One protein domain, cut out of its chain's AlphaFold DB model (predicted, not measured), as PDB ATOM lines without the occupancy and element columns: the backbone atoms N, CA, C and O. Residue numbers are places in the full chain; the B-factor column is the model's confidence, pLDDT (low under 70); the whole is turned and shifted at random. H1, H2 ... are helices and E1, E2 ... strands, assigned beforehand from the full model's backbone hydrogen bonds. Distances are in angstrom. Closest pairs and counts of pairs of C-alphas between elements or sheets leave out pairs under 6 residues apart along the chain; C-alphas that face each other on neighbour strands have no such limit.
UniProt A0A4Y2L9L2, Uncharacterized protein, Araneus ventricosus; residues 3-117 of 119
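What this domain is: This is residues 3 to 117 of the 119 residues of an uncharacterized protein of Araneus ventricosus (UniProt A0A4Y2L9L2). The printed part is a long, open frame: at one end the short helices H1, H2 and H5 gather loosely, two tiny two-stranded sheets follow one after the other along the length, and the long helix H3 makes an arm at the other end with the short H4 at its tip. From H4 the chain folds back to the sheets in a wide loop, of which residues 60 to 73 stand free. There are 115 residues printed, with five named helices and four named strands in the order H1, H2, E1, E2, H3, H4, E3, E4, H5; E1 and E3 are antiparallel, E2 and E4 parallel. The class is mixed, helices and strands, with 55 residues, under half, in named elements. The whole is extended, with a radius of gyration of the C-alphas of 21.8 A and spans of 68 by 33 by 23 A.

Where its parts are: H1 is residues 3 to 6, from C-alpha 3 at (63.174, 60.753, 34.219). H2, residues 10 to 20, is 15.4 A long. Strands E1, residues 23 to 25, and E2, residues 29 to 31, come next. H3, residues 35 to 54, runs 30.6 A to C-alpha 54 at (108.050, 46.651, 72.379), and H4 is residues 58 to 61. E3 is residues 83 to 85, E4 residues 93 to 95, and H5 residues 112 to 115, ending at C-alpha 115 at (55.575, 55.206, 37.160).

How they stand to each other: H1 and H2 are close but not clearly touching, with the C-alphas of Ser 3 and Lys 10 closest at 5.6 A. H2 and H5 are also close but not clearly touching; their closest C-alphas, of Ile 16 and Tyr 114, are 7.6 A apart. E1 and E3 are antiparallel at 139 degrees, with N 25 and O 83 at 2.8 A and N 23 and O 85 at 2.9 A, within hydrogen-bond range. E2 and E4 are parallel at 50 degrees; C-alphas 29 and 93 face each other at 5.4 A, but no backbone N and O across the pair are within hydrogen-bond range. H3, with residues 51 to 52 alone, only just touches H4, only at the corner by their link, with 3 pairs of C-alphas within 8 A, the closest being Leu 52 and Phe 58 at 6.0 A. H3 is apart from E3, E4 and H5. Every O i to N i+4 pair is within range in H2 and 13 of 16 in H3, while H1, H4 and H5 are too short for such a pair.

The domain as a whole: The two C-alphas farthest apart, of Asp 54 and Arg 117, are 68.8 A apart. The printed part has no cut. The links from H4 to E3, 21 residues, and from E4 to H5, 16 residues, are long. The mean pLDDT of the printed part is 71.9, and 43 residues are under 70, among them residues 73 to 80 and 88 to 117.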
ATOM      1  N   SER A   3      63.952  60.012  35.222       72.00
ATOM      2  CA  SER A   3      63.174  60.753  34.219       72.00
ATOM      3  C   SER A   3      63.351  60.238  32.784       72.00
ATOM      4  O   SER A   3      62.382  60.140  32.046       72.00
ATOM      5  N   GLU A   4      64.577  59.883  32.390       73.94
ATOM      6  CA  GLU A   4      64.886  59.358  31.051       73.94
ATOM      7  C   GLU A   4      64.369  57.927  30.884       73.94
ATOM      8  O   GLU A   4      63.857  57.579  29.827       73.94
ATOM      9  N   ASN A   5      64.456  57.116  31.945       74.25
ATOM     10  CA  ASN A   5      63.986  55.731  31.930       74.25
ATOM     11  C   ASN A   5      62.455  55.642  31.869       74.25
ATOM     12  O   ASN A   5      61.921  54.756  31.209       74.25
ATOM     13  N   CYS A   6      61.756  56.552  32.552       75.19
ATOM     14  CA  CYS A   6      60.294  56.580  32.603       75.19
ATOM     15  C   CYS A   6      59.667  57.488  31.528       75.19
ATOM     16  O   CYS A   6      58.448  57.535  31.416       75.19
ATOM     17  N   GLY A   7      60.466  58.238  30.755       82.00
ATOM     18  CA  GLY A   7      59.960  59.215  29.780       82.00
ATOM     19  C   GLY A   7      59.208  60.397  30.409       82.00
ATOM     20  O   GLY A   7      58.386  61.030  29.749       82.00
ATOM     21  N   LEU A   8      59.464  60.694  31.686       84.06
ATOM     22  CA  LEU A   8      58.766  61.722  32.459       84.06
ATOM     23  C   LEU A   8      59.617  62.982  32.613       84.06
ATOM     24  O   LEU A   8      60.847  62.930  32.668       84.06
ATOM     25  N   SER A   9      58.962  64.135  32.768       87.50
ATOM     26  CA  SER A   9      59.667  65.361  33.148       87.50
ATOM     27  C   SER A   9      60.259  65.225  34.557       87.50
ATOM     28  O   SER A   9      59.687  64.571  35.432       87.50
ATOM     29  N   LYS A  10      61.401  65.879  34.809       84.38
ATOM     30  CA  LYS A  10      62.040  65.883  36.141       84.38
ATOM     31  C   LYS A  10      61.085  66.379  37.232       84.38
ATOM     32  O   LYS A  10      61.068  65.819  38.321       84.38
ATOM     33  N   THR A  11      60.257  67.376  36.916       88.00
ATOM     34  CA  THR A  11      59.228  67.904  37.821       88.00
ATOM     35  C   THR A  11      58.191  66.842  38.167       88.00
ATOM     36  O   THR A  11      57.872  66.678  39.338       88.00
ATOM     37  N   ARG A  12      57.715  66.068  37.179       85.25
ATOM     38  CA  ARG A  12      56.737  64.995  37.417       85.25
ATOM     39  C   ARG A  12      57.320  63.881  38.283       85.25
ATOM     40  O   ARG A  12      56.643  63.417  39.192       85.25
ATOM     41  N   VAL A  13      58.579  63.505  38.051       84.38
ATOM     42  CA  VAL A  13      59.296  62.546  38.910       84.38
ATOM     43  C   VAL A  13      59.398  63.067  40.346       84.38
ATOM     44  O   VAL A  13      59.117  62.322  41.278       84.38
ATOM     45  N   TRP A  14      59.744  64.344  40.536       84.25
ATOM     46  CA  TRP A  14      59.842  64.955  41.865       84.25
ATOM     47  C   TRP A  14      58.495  64.998  42.599       84.25
ATOM     48  O   TRP A  14      58.430  64.662  43.779       84.25
ATOM     49  N   THR A  15      57.411  65.343  41.898       88.50
ATOM     50  CA  THR A  15      56.049  65.298  42.448       88.50
ATOM     51  C   THR A  15      55.688  63.892  42.921       88.50
ATOM     52  O   THR A  15      55.277  63.737  44.064       88.50
ATOM     53  N   ILE A  16      55.917  62.868  42.090       86.88
ATOM     54  CA  ILE A  16      55.603  61.472  42.436       86.88
ATOM     55  C   ILE A  16      56.419  61.011  43.650       86.88
ATOM     56  O   ILE A  16      55.872  60.392  44.558       86.88
ATOM     57  N   LEU A  17      57.716  61.331  43.712       84.00
ATOM     58  CA  LEU A  17      58.560  60.977  44.860       84.00
ATOM     59  C   LEU A  17      58.054  61.606  46.169       84.00
ATOM     60  O   LEU A  17      58.022  60.929  47.192       84.00
ATOM     61  N   ASN A  18      57.601  62.861  46.129       85.69
ATOM     62  CA  ASN A  18      57.035  63.525  47.305       85.69
ATOM     63  C   ASN A  18      55.651  62.987  47.685       85.69
ATOM     64  O   ASN A  18      55.394  62.777  48.867       85.69
ATOM     65  N   GLU A  19      54.769  62.752  46.710       89.06
ATOM     66  CA  GLU A  19      53.423  62.202  46.942       89.06
ATOM     67  C   GLU A  19      53.479  60.784  47.516       89.06
ATOM     68  O   GLU A  19      52.667  60.419  48.362       89.06
ATOM     69  N   THR A  20      54.454  59.989  47.073       84.31
ATOM     70  CA  THR A  20      54.656  58.619  47.561       84.31
ATOM     71  C   THR A  20      55.377  58.568  48.908       84.31
ATOM     72  O   THR A  20      55.331  57.535  49.566       84.31
ATOM     73  N   GLY A  21      56.009  59.660  49.354       85.06
ATOM     74  CA  GLY A  21      56.808  59.685  50.584       85.06
ATOM     75  C   GLY A  21      58.164  58.989  50.444       85.06
ATOM     76  O   GLY A  21      58.739  58.544  51.435       85.06
ATOM     77  N   ALA A  22      58.685  58.865  49.220       83.81
ATOM     78  CA  ALA A  22      59.983  58.256  48.978       83.81
ATOM     79  C   ALA A  22      61.121  59.191  49.409       83.81
ATOM     80  O   ALA A  22      61.144  60.378  49.078       83.81
ATOM     81  N   HIS A  23      62.119  58.633  50.090       82.31
ATOM     82  CA  HIS A  23      63.283  59.374  50.562       82.31
ATOM     83  C   HIS A  23      64.542  59.018  49.763       82.31
ATOM     84  O   HIS A  23      64.684  57.876  49.312       82.31
ATOM     85  N   PRO A  24      65.469  59.975  49.582       81.88
ATOM     86  CA  PRO A  24      66.745  59.703  48.948       81.88
ATOM     87  C   PRO A  24      67.682  59.018  49.942       81.88
ATOM     88  O   PRO A  24      68.008  59.561  50.996       81.88
ATOM     89  N   TYR A  25      68.187  57.854  49.560       78.94
ATOM     90  CA  TYR A  25      69.207  57.119  50.289       78.94
ATOM     91  C   TYR A  25      70.510  57.128  49.510       78.94
ATOM     92  O   TYR A  25      70.546  56.954  48.289       78.94
ATOM     93  N   ARG A  26      71.606  57.324  50.233       77.94
ATOM     94  CA  ARG A  26      72.949  57.160  49.691       77.94
ATOM     95  C   ARG A  26      73.427  55.763  50.051       77.94
ATOM     96  O   ARG A  26      73.577  55.458  51.229       77.94
ATOM     97  N   SER A  27      73.650  54.921  49.047       71.75
ATOM     98  CA  SER A  27      74.183  53.581  49.278       71.75
ATOM     99  C   SER A  27      75.619  53.667  49.786       71.75
ATOM    100  O   SER A  27      76.467  54.322  49.174       71.75
ATOM    101  N   THR A  28      75.890  52.981  50.891       70.50
ATOM    102  CA  THR A  28      77.250  52.785  51.385       70.50
ATOM    103  C   THR A  28      77.855  51.589  50.663       70.50
ATOM    104  O   THR A  28      77.283  50.503  50.614       70.50
ATOM    105  N   SER A  29      79.015  51.810  50.054       68.81
ATOM    106  CA  SER A  29      79.842  50.731  49.528       68.81
ATOM    107  C   SER A  29      80.544  50.061  50.696       68.81
ATOM    108  O   SER A  29      81.371  50.709  51.337       68.81
ATOM    109  N   VAL A  30      80.273  48.782  50.927       70.00
ATOM    110  CA  VAL A  30      81.051  47.975  51.872       70.00
ATOM    111  C   VAL A  30      81.928  47.002  51.094       70.00
ATOM    112  O   VAL A  30      81.575  46.537  50.005       70.00
ATOM    113  N   GLN A  31      83.112  46.722  51.627       68.75
ATOM    114  CA  GLN A  31      83.956  45.666  51.092       68.75
ATOM    115  C   GLN A  31      83.285  44.322  51.391       68.75
ATOM    116  O   GLN A  31      82.942  44.040  52.538       68.75
ATOM    117  N   GLY A  32      83.085  43.504  50.357       68.94
ATOM    118  CA  GLY A  32      82.538  42.159  50.512       68.94
ATOM    119  C   GLY A  32      83.596  41.221  51.076       68.94
ATOM    120  O   GLY A  32      84.219  40.487  50.316       68.94
ATOM    121  N   PHE A  33      83.839  41.285  52.385       66.81
ATOM    122  CA  PHE A  33      84.772  40.384  53.057       66.81
ATOM    123  C   PHE A  33      84.237  38.953  53.035       66.81
ATOM    124  O   PHE A  33      83.098  38.693  53.434       66.81
ATOM    125  N   LEU A  34      85.069  38.009  52.606       74.81
ATOM    126  CA  LEU A  34      84.819  36.595  52.842       74.81
ATOM    127  C   LEU A  34      85.192  36.273  54.291       74.81
ATOM    128  O   LEU A  34      86.107  36.867  54.857       74.81
ATOM    129  N   SER A  35      84.549  35.270  54.893       67.69
ATOM    130  CA  SER A  35      84.858  34.855  56.273       67.69
ATOM    131  C   SER A  35      86.335  34.490  56.481       67.69
ATOM    132  O   SER A  35      86.846  34.595  57.590       67.69
ATOM    133  N   ARG A  36      87.034  34.091  55.409       71.12
ATOM    134  CA  ARG A  36      88.471  33.786  55.406       71.12
ATOM    135  C   ARG A  36      89.360  35.035  55.475       71.12
ATOM    136  O   ARG A  36      90.474  34.953  55.980       71.12
ATOM    137  N   ASP A  37      88.877  36.186  55.017       72.50
ATOM    138  CA  ASP A  37      89.640  37.442  55.025       72.50
ATOM    139  C   ASP A  37      89.750  38.023  56.442       72.50
ATOM    140  O   ASP A  37      90.724  38.700  56.774       72.50
ATOM    141  N   ALA A  38      88.780  37.708  57.308       76.88
ATOM    142  CA  ALA A  38      88.787  38.133  58.703       76.88
ATOM    143  C   ALA A  38      89.997  37.573  59.472       76.88
ATOM    144  O   ALA A  38      90.599  38.286  60.270       76.88
ATOM    145  N   GLU A  39      90.395  36.325  59.203       83.94
ATOM    146  CA  GLU A  39      91.542  35.680  59.859       83.94
ATOM    147  C   GLU A  39      92.864  36.398  59.544       83.94
ATOM    148  O   GLU A  39      93.671  36.650  60.445       83.94
ATOM    149  N   GLY A  40      93.052  36.800  58.281       83.44
ATOM    150  CA  GLY A  40      94.200  37.610  57.865       83.44
ATOM    151  C   GLY A  40      94.221  38.969  58.567       83.44
ATOM    152  O   GLY A  40      95.266  39.389  59.064       83.44
ATOM    153  N   GLY A  41      93.051  39.605  58.689       86.12
ATOM    154  CA  GLY A  41      92.884  40.855  59.431       86.12
ATOM    155  C   GLY A  41      93.270  40.729  60.908       86.12
ATOM    156  O   GLY A  41      94.083  41.511  61.394       86.12
ATOM    157  N   TYR A  42      92.754  39.722  61.618       89.56
ATOM    158  CA  TYR A  42      93.080  39.513  63.035       89.56
ATOM    159  C   TYR A  42      94.558  39.185  63.261       89.56
ATOM    160  O   TYR A  42      95.164  39.699  64.200       89.56
ATOM    161  N   THR A  43      95.146  38.366  62.388       93.25
ATOM    162  CA  THR A  43      96.570  38.016  62.469       93.25
ATOM    163  C   THR A  43      97.447  39.255  62.309       93.25
ATOM    164  O   THR A  43      98.363  39.469  63.103       93.25
ATOM    165  N   TRP A  44      97.134  40.105  61.327       91.62
ATOM    166  CA  TRP A  44      97.832  41.371  61.126       91.62
ATOM    167  C   TRP A  44      97.663  42.319  62.316       91.62
ATOM    168  O   TRP A  44      98.653  42.848  62.817       91.62
ATOM    169  N   CYS A  45      96.436  42.491  62.819       93.88
ATOM    170  CA  CYS A  45      96.179  43.329  63.989       93.88
ATOM    171  C   CYS A  45      96.994  42.869  65.203       93.88
ATOM    172  O   CYS A  45      97.653  43.692  65.830       93.88
ATOM    173  N   ASN A  46      97.015  41.567  65.503       94.88
ATOM    174  CA  ASN A  46      97.801  41.031  66.616       94.88
ATOM    175  C   ASN A  46      99.305  41.259  66.421       94.88
ATOM    176  O   ASN A  46      99.996  41.631  67.365       94.88
ATOM    177  N   PHE A  47      99.812  41.084  65.198       94.81
ATOM    178  CA  PHE A  47     101.206  41.386  64.879       94.81
ATOM    179  C   PHE A  47     101.543  42.860  65.144       94.81
ATOM    180  O   PHE A  47     102.529  43.145  65.823       94.81
ATOM    181  N   VAL A  48     100.718  43.794  64.665       94.69
ATOM    182  CA  VAL A  48     100.927  45.234  64.883       94.69
ATOM    183  C   VAL A  48     100.856  45.582  66.369       94.69
ATOM    184  O   VAL A  48     101.723  46.302  66.858       94.69
ATOM    185  N   MET A  49      99.865  45.052  67.092       95.69
ATOM    186  CA  MET A  49      99.693  45.312  68.525       95.69
ATOM    187  C   MET A  49     100.904  44.844  69.335       95.69
ATOM    188  O   MET A  49     101.422  45.621  70.130       95.69
ATOM    189  N   ASN A  50     101.415  43.638  69.075       95.81
ATOM    190  CA  ASN A  50     102.591  43.118  69.777       95.81
ATOM    191  C   ASN A  50     103.852  43.947  69.483       95.81
ATOM    192  O   ASN A  50     104.618  44.252  70.388       95.81
ATOM    193  N   ASN A  51     104.066  44.364  68.228       93.69
ATOM    194  CA  ASN A  51     105.227  45.197  67.889       93.69
ATOM    195  C   ASN A  51     105.136  46.603  68.501       93.69
ATOM    196  O   ASN A  51     106.166  47.203  68.793       93.69
ATOM    197  N   LEU A  52     103.926  47.130  68.713       95.75
ATOM    198  CA  LEU A  52     103.727  48.416  69.381       95.75
ATOM    199  C   LEU A  52     104.032  48.371  70.884       95.75
ATOM    200  O   LEU A  52     104.399  49.409  71.434       95.75
ATOM    201  N   GLU A  53     103.896  47.212  71.539       94.25
ATOM    202  CA  GLU A  53     104.267  47.051  72.954       94.25
ATOM    203  C   GLU A  53     105.778  47.217  73.159       94.25
ATOM    204  O   GLU A  53     106.203  47.951  74.053       94.25
ATOM    205  N   ASP A  54     106.585  46.601  72.293       93.19
ATOM    206  CA  ASP A  54     108.050  46.651  72.379       93.19
ATOM    207  C   ASP A  54     108.647  47.900  71.702       93.19
ATOM    208  O   ASP A  54     109.674  48.439  72.132       93.19
ATOM    209  N   HIS A  55     108.005  48.389  70.637       94.31
ATOM    210  CA  HIS A  55     108.476  49.497  69.807       94.31
ATOM    211  C   HIS A  55     107.340  50.492  69.513       94.31
ATOM    212  O   HIS A  55     106.692  50.421  68.468       94.31
ATOM    213  N   PRO A  56     107.124  51.501  70.382       93.94
ATOM    214  CA  PRO A  56     106.020  52.456  70.234       93.94
ATOM    215  C   PRO A  56     106.020  53.259  68.921       93.94
ATOM    216  O   PRO A  56     104.988  53.794  68.521       93.94
ATOM    217  N   THR A  57     107.167  53.360  68.238       94.25
ATOM    218  CA  THR A  57     107.316  54.052  66.946       94.25
ATOM    219  C   THR A  57     107.138  53.142  65.734       94.25
ATOM    220  O   THR A  57     107.232  53.632  64.615       94.25
ATOM    221  N   PHE A  58     106.834  51.854  65.923       93.81
ATOM    222  CA  PHE A  58     106.778  50.843  64.863       93.81
ATOM    223  C   PHE A  58     105.985  51.283  63.622       93.81
ATOM    224  O   PHE A  58     106.439  51.111  62.496       93.81
ATOM    225  N   LEU A  59     104.822  51.917  63.808       94.00
ATOM    226  CA  LEU A  59     103.997  52.390  62.690       94.00
ATOM    227  C   LEU A  59     104.640  53.525  61.878       94.00
ATOM    228  O   LEU A  59     104.328  53.669  60.698       94.00
ATOM    229  N   ALA A  60     105.504  54.332  62.497       94.06
ATOM    230  CA  ALA A  60     106.218  55.416  61.826       94.06
ATOM    231  C   ALA A  60     107.369  54.901  60.947       94.06
ATOM    232  O   ALA A  60     107.749  55.575  59.993       94.06
ATOM    233  N   ASP A  61     107.878  53.700  61.237       94.12
ATOM    234  CA  ASP A  61     108.943  53.054  60.467       94.12
ATOM    235  C   ASP A  61     108.401  52.303  59.232       94.12
ATOM    236  O   ASP A  61     109.166  51.900  58.352       94.12
ATOM    237  N   ILE A  62     107.076  52.132  59.129       94.12
ATOM    238  CA  ILE A  62     106.423  51.502  57.977       94.12
ATOM    239  C   ILE A  62     106.295  52.510  56.831       94.12
ATOM    240  O   ILE A  62     105.621  53.535  56.939       94.12
ATOM    241  N   ILE A  63     106.877  52.166  55.680       95.88
ATOM    242  CA  ILE A  63     106.658  52.886  54.423       95.88
ATOM    243  C   ILE A  63     105.423  52.301  53.738       95.88
ATOM    244  O   ILE A  63     105.439  51.170  53.258       95.88
ATOM    245  N   TRP A  64     104.350  53.088  53.683       93.31
ATOM    246  CA  TRP A  64     103.102  52.710  53.024       93.31
ATOM    247  C   TRP A  64     103.158  53.028  51.531       93.31
ATOM    248  O   TRP A  64     103.553  54.124  51.134       93.31
ATOM    249  N   THR A  65     102.718  52.085  50.703       93.69
ATOM    250  CA  THR A  65     102.627  52.250  49.249       93.69
ATOM    251  C   THR A  65     101.320  51.654  48.749       93.69
ATOM    252  O   THR A  65     100.953  50.563  49.178       93.69
ATOM    253  N   ASP A  66     100.651  52.340  47.829       92.25
ATOM    254  CA  ASP A  66      99.456  51.850  47.141       92.25
ATOM    255  C   ASP A  66      99.445  52.358  45.692       92.25
ATOM    256  O   ASP A  66     100.094  53.361  45.371       92.25
ATOM    257  N   GLU A  67      98.705  51.675  44.824       89.69
ATOM    258  CA  GLU A  67      98.481  52.082  43.440       89.69
ATOM    259  C   GLU A  67      97.051  52.601  43.267       89.69
ATOM    260  O   GLU A  67      96.072  51.893  43.496       89.69
ATOM    261  N   ALA A  68      96.917  53.837  42.785       80.69
ATOM    262  CA  ALA A  68      95.624  54.417  42.443       80.69
ATOM    263  C   ALA A  68      95.471  54.553  40.923       80.69
ATOM    264  O   ALA A  68      96.361  55.047  40.231       80.69
ATOM    265  N   CYS A  69      94.304  54.162  40.404       79.25
ATOM    266  CA  CYS A  69      93.937  54.376  39.008       79.25
ATOM    267  C   CYS A  69      93.087  55.646  38.870       79.25
ATOM    268  O   CYS A  69      92.052  55.780  39.526       79.25
ATOM    269  N   PHE A  70      93.497  56.555  37.985       71.06
ATOM    270  CA  PHE A  70      92.745  57.759  37.633       71.06
ATOM    271  C   PHE A  70      92.286  57.652  36.179       71.06
ATOM    272  O   PHE A  70      93.109  57.500  35.277       71.06
ATOM    273  N   SER A  71      90.978  57.752  35.936       74.44
ATOM    274  CA  SER A  71      90.414  57.774  34.585       74.44
ATOM    275  C   SER A  71      89.570  59.029  34.377       74.44
ATOM    276  O   SER A  71      88.806  59.445  35.247       74.44
ATOM    277  N   SER A  72      89.706  59.655  33.208       70.00
ATOM    278  CA  SER A  72      88.981  60.884  32.867       70.00
ATOM    279  C   SER A  72      87.520  60.638  32.476       70.00
ATOM    280  O   SER A  72      86.721  61.570  32.490       70.00
ATOM    281  N   ASN A  73      87.169  59.398  32.112       64.62
ATOM    282  CA  ASN A  73      85.924  59.088  31.399       64.62
ATOM    283  C   ASN A  73      84.996  58.099  32.131       64.62
ATOM    284  O   ASN A  73      83.882  57.884  31.666       64.62
ATOM    285  N   GLU A  74      85.413  57.491  33.250       56.22
ATOM    286  CA  GLU A  74      84.658  56.382  33.874       56.22
ATOM    287  C   GLU A  74      84.220  56.643  35.320       56.22
ATOM    288  O   GLU A  74      83.588  55.797  35.957       56.22
ATOM    289  N   MET A  75      84.505  57.827  35.859       55.41
ATOM    290  CA  MET A  75      84.127  58.166  37.224       55.41
ATOM    291  C   MET A  75      82.772  58.869  37.250       55.41
ATOM    292  O   MET A  75      82.679  60.095  37.298       55.41
ATOM    293  N   PHE A  76      81.689  58.091  37.297       56.72
ATOM    294  CA  PHE A  76      80.463  58.611  37.902       56.72
ATOM    295  C   PHE A  76      80.801  59.048  39.328       56.72
ATOM    296  O   PHE A  76      81.313  58.252  40.119       56.72
ATOM    297  N   ASN A  77      80.517  60.310  39.666       62.38
ATOM    298  CA  ASN A  77      80.677  60.776  41.034       62.38
ATOM    299  C   ASN A  77      79.730  59.970  41.932       62.38
ATOM    300  O   ASN A  77      78.534  60.254  41.997       62.38
ATOM    301  N   ARG A  78      80.267  58.968  42.635       62.56
ATOM    302  CA  ARG A  78      79.515  58.126  43.576       62.56
ATOM    303  C   ARG A  78      78.807  58.948  44.650       62.56
ATOM    304  O   ARG A  78      77.803  58.501  45.187       62.56
ATOM    305  N   GLN A  79      79.299  60.150  44.953       64.56
ATOM    306  CA  GLN A  79      78.653  61.052  45.904       64.56
ATOM    307  C   GLN A  79      77.313  61.596  45.390       64.56
ATOM    308  O   GLN A  79      76.464  61.938  46.204       64.56
ATOM    309  N   ASN A  80      77.109  61.625  44.070       67.12
ATOM    310  CA  ASN A  80      75.888  62.114  43.428       67.12
ATOM    311  C   ASN A  80      74.876  60.991  43.132       67.12
ATOM    312  O   ASN A  80      73.823  61.252  42.549       67.12
ATOM    313  N   VAL A  81      75.190  59.738  43.481       71.06
ATOM    314  CA  VAL A  81      74.303  58.593  43.245       71.06
ATOM    315  C   VAL A  81      73.395  58.407  44.457       71.06
ATOM    316  O   VAL A  81      73.853  58.059  45.545       71.06
ATOM    317  N   HIS A  82      72.097  58.617  44.246       74.12
ATOM    318  CA  HIS A  82      71.053  58.410  45.244       74.12
ATOM    319  C   HIS A  82      70.011  57.418  44.737       74.12
ATOM    320  O   HIS A  82      69.572  57.491  43.587       74.12
ATOM    321  N   THR A  83      69.587  56.533  45.631       75.38
ATOM    322  CA  THR A  83      68.497  55.584  45.416       75.38
ATOM    323  C   THR A  83      67.284  56.069  46.193       75.38
ATOM    324  O   THR A  83      67.393  56.344  47.382       75.38
ATOM    325  N   TRP A  84      66.131  56.183  45.543       77.56
ATOM    326  CA  TRP A  84      64.894  56.609  46.198       77.56
ATOM    327  C   TRP A  84      64.081  55.388  46.619       77.56
ATOM    328  O   TRP A  84      63.896  54.475  45.814       77.56
ATOM    329  N   SER A  85      63.623  55.353  47.870       73.81
ATOM    330  CA  SER A  85      62.872  54.218  48.422       73.81
ATOM    331  C   SER A  85      61.854  54.680  49.465       73.81
ATOM    332  O   SER A  85      62.050  55.706  50.119       73.81
ATOM    333  N   LEU A  86      60.772  53.917  49.620       79.62
ATOM    334  CA  LEU A  86      59.769  54.110  50.676       79.62
ATOM    335  C   LEU A  86      60.255  53.577  52.029       79.62
ATOM    336  O   LEU A  86      59.909  54.109  53.077       79.62
ATOM    337  N   GLU A  87      61.105  52.553  52.002       77.50
ATOM    338  CA  GLU A  87      61.701  51.939  53.188       77.50
ATOM    339  C   GLU A  87      63.220  52.108  53.183       77.50
ATOM    340  O   GLU A  87      63.833  52.262  52.121       77.50
ATOM    341  N   ILE A  88      63.837  52.036  54.367       69.75
ATOM    342  CA  ILE A  88      65.297  52.055  54.508       69.75
ATOM    343  C   ILE A  88      65.871  50.864  53.724       69.75
ATOM    344  O   ILE A  88      65.577  49.715  54.074       69.75
ATOM    345  N   PRO A  89      66.692  51.097  52.683       64.44
ATOM    346  CA  PRO A  89      67.291  50.016  51.921       64.44
ATOM    347  C   PRO A  89      68.198  49.192  52.837       64.44
ATOM    348  O   PRO A  89      69.179  49.704  53.364       64.44
ATOM    349  N   LYS A  90      67.886  47.905  53.018       62.81
ATOM    350  CA  LYS A  90      68.700  46.966  53.816       62.81
ATOM    351  C   LYS A  90      69.853  46.338  53.023       62.81
ATOM    352  O   LYS A  90      70.402  45.326  53.441       62.81
ATOM    353  N   PHE A  91      70.168  46.876  51.846       56.72
ATOM    354  CA  PHE A  91      71.155  46.299  50.941       56.72
ATOM    355  C   PHE A  91      72.444  47.109  50.978       56.72
ATOM    356  O   PHE A  91      72.487  48.238  50.486       56.72
ATOM    357  N   ASP A  92      73.495  46.491  51.502       52.38
ATOM    358  CA  ASP A  92      74.859  46.923  51.253       52.38
ATOM    359  C   ASP A  92      75.295  46.431  49.867       52.38
ATOM    360  O   ASP A  92      75.054  45.283  49.477       52.38
ATOM    361  N   ILE A  93      75.918  47.311  49.084       55.59
ATOM    362  CA  ILE A  93      76.422  46.945  47.759       55.59
ATOM    363  C   ILE A  93      77.798  46.310  47.961       55.59
ATOM    364  O   ILE A  93      78.752  47.006  48.304       55.59
ATOM    365  N   ASN A  94      77.899  44.997  47.746       43.88
ATOM    366  CA  ASN A  94      79.169  44.272  47.756       43.88
ATOM    367  C   ASN A  94      79.960  44.580  46.477       43.88
ATOM    368  O   ASN A  94      79.523  44.251  45.372       43.88
ATOM    369  N   TYR A  95      81.138  45.189  46.620       50.62
ATOM    370  CA  TYR A  95      82.025  45.493  45.495       50.62
ATOM    371  C   TYR A  95      83.134  44.445  45.367       50.62
ATOM    372  O   TYR A  95      84.044  44.388  46.189       50.62
ATOM    373  N   ALA A  96      83.093  43.649  44.297       41.44
ATOM    374  CA  ALA A  96      84.161  42.722  43.929       41.44
ATOM    375  C   ALA A  96      85.063  43.339  42.844       41.44
ATOM    376  O   ALA A  96      84.855  43.107  41.658       41.44
ATOM    377  N   GLY A  97      86.035  44.160  43.257       37.59
ATOM    378  CA  GLY A  97      87.359  44.361  42.630       37.59
ATOM    379  C   GLY A  97      87.521  44.797  41.160       37.59
ATOM    380  O   GLY A  97      88.620  45.196  40.789       37.59
ATOM    381  N   ARG A  98      86.504  44.766  40.295       34.53
ATOM    382  CA  ARG A  98      86.594  45.246  38.906       34.53
ATOM    383  C   ARG A  98      85.448  46.190  38.603       34.53
ATOM    384  O   ARG A  98      84.286  45.881  38.858       34.53
ATOM    385  N   LEU A  99      85.793  47.333  38.016       40.44
ATOM    386  CA  LEU A  99      84.860  48.249  37.375       40.44
ATOM    387  C   LEU A  99      84.134  47.507  36.241       40.44
ATOM    388  O   LEU A  99      84.562  47.510  35.096       40.44
ATOM    389  N   MET A 100      83.032  46.842  36.571       30.16
ATOM    390  CA  MET A 100      81.983  46.498  35.622       30.16
ATOM    391  C   MET A 100      80.704  47.161  36.115       30.16
ATOM    392  O   MET A 100      79.920  46.590  36.873       30.16
ATOM    393  N   PHE A 101      80.502  48.409  35.693       32.06
ATOM    394  CA  PHE A 101      79.191  49.040  35.754       32.06
ATOM    395  C   PHE A 101      78.274  48.330  34.756       32.06
ATOM    396  O   PHE A 101      78.171  48.685  33.590       32.06
ATOM    397  N   GLY A 102      77.628  47.284  35.250       31.58
ATOM    398  CA  GLY A 102      76.561  46.555  34.580       31.58
ATOM    399  C   GLY A 102      75.510  46.078  35.577       31.58
ATOM    400  O   GLY A 102      74.773  45.144  35.292       31.58
ATOM    401  N   ALA A 103      75.429  46.694  36.760       32.75
ATOM    402  CA  ALA A 103      74.311  46.480  37.660       32.75
ATOM    403  C   ALA A 103      73.103  47.234  37.099       32.75
ATOM    404  O   ALA A 103      72.753  48.331  37.535       32.75
ATOM    405  N   LYS A 104      72.430  46.604  36.137       32.38
ATOM    406  CA  LYS A 104      71.001  46.781  35.899       32.38
ATOM    407  C   LYS A 104      70.279  46.226  37.138       32.38
ATOM    408  O   LYS A 104      69.577  45.228  37.056       32.38
ATOM    409  N   PHE A 105      70.524  46.815  38.314       30.55
ATOM    410  CA  PHE A 105      69.715  46.563  39.496       30.55
ATOM    411  C   PHE A 105      68.431  47.332  39.266       30.55
ATOM    412  O   PHE A 105      68.300  48.534  39.493       30.55
ATOM    413  N   LEU A 106      67.548  46.598  38.613       32.91
ATOM    414  CA  LEU A 106      66.198  46.947  38.300       32.91
ATOM    415  C   LEU A 106      65.537  47.574  39.535       32.91
ATOM    416  O   LEU A 106      65.309  46.902  40.538       32.91
ATOM    417  N   MET A 107      65.136  48.839  39.417       34.03
ATOM    418  CA  MET A 107      64.048  49.404  40.218       34.03
ATOM    419  C   MET A 107      62.694  48.744  39.864       34.03
ATOM    420  O   MET A 107      61.658  49.392  39.942       34.03
ATOM    421  N   THR A 108      62.656  47.472  39.451       33.50
ATOM    422  CA  THR A 108      61.430  46.866  38.909       33.50
ATOM    423  C   THR A 108      60.446  46.394  39.962       33.50
ATOM    424  O   THR A 108      59.396  45.884  39.594       33.50
ATOM    425  N   VAL A 109      60.746  46.502  41.260       38.38
ATOM    426  CA  VAL A 109      59.871  45.870  42.264       38.38
ATOM    427  C   VAL A 109      59.190  46.854  43.212       38.38
ATOM    428  O   VAL A 109      58.109  46.539  43.689       38.38
ATOM    429  N   SER A 110      59.719  48.063  43.441       48.28
ATOM    430  CA  SER A 110      59.110  48.977  44.431       48.28
ATOM    431  C   SER A 110      58.430  50.216  43.839       48.28
ATOM    432  O   SER A 110      57.340  50.560  44.286       48.28
ATOM    433  N   LEU A 111      59.009  50.865  42.819       48.94
ATOM    434  CA  LEU A 111      58.460  52.119  42.277       48.94
ATOM    435  C   LEU A 111      57.894  52.016  40.853       48.94
ATOM    436  O   LEU A 111      57.154  52.905  40.440       48.94
ATOM    437  N   ASP A 112      58.165  50.932  40.119       50.97
ATOM    438  CA  ASP A 112      57.652  50.754  38.750       50.97
ATOM    439  C   ASP A 112      56.119  50.842  38.689       50.97
ATOM    440  O   ASP A 112      55.570  51.423  37.757       50.97
ATOM    441  N   GLN A 113      55.415  50.370  39.721       51.97
ATOM    442  CA  GLN A 113      53.951  50.464  39.827       51.97
ATOM    443  C   GLN A 113      53.435  51.911  39.928       51.97
ATOM    444  O   GLN A 113      52.297  52.185  39.548       51.97
ATOM    445  N   TYR A 114      54.263  52.844  40.404       53.22
ATOM    446  CA  TYR A 114      53.922  54.265  40.521       53.22
ATOM    447  C   TYR A 114      54.261  55.060  39.255       53.22
ATOM    448  O   TYR A 114      53.676  56.116  39.030       53.22
ATOM    449  N   PHE A 115      55.171  54.556  38.413       55.34
ATOM    450  CA  PHE A 115      55.575  55.206  37.160       55.34
ATOM    451  C   PHE A 115      54.947  54.586  35.898       55.34
ATOM    452  O   PHE A 115      54.992  55.204  34.839       55.34
ATOM    453  N   THR A 116      54.354  53.389  35.986       50.97
ATOM    454  CA  THR A 116      53.647  52.711  34.872       50.97
ATOM    455  C   THR A 116      52.150  53.007  34.819       50.97
ATOM    456  O   THR A 116      51.477  52.657  33.847       50.97
ATOM    457  N   ARG A 117      51.614  53.665  35.846       46.78
ATOM    458  CA  ARG A 117      50.218  54.080  35.894       46.78
ATOM    459  C   ARG A 117      50.093  55.411  35.147       46.78
ATOM    460  O   ARG A 117      50.556  56.422  35.652       46.78
TER     461      ARG A 117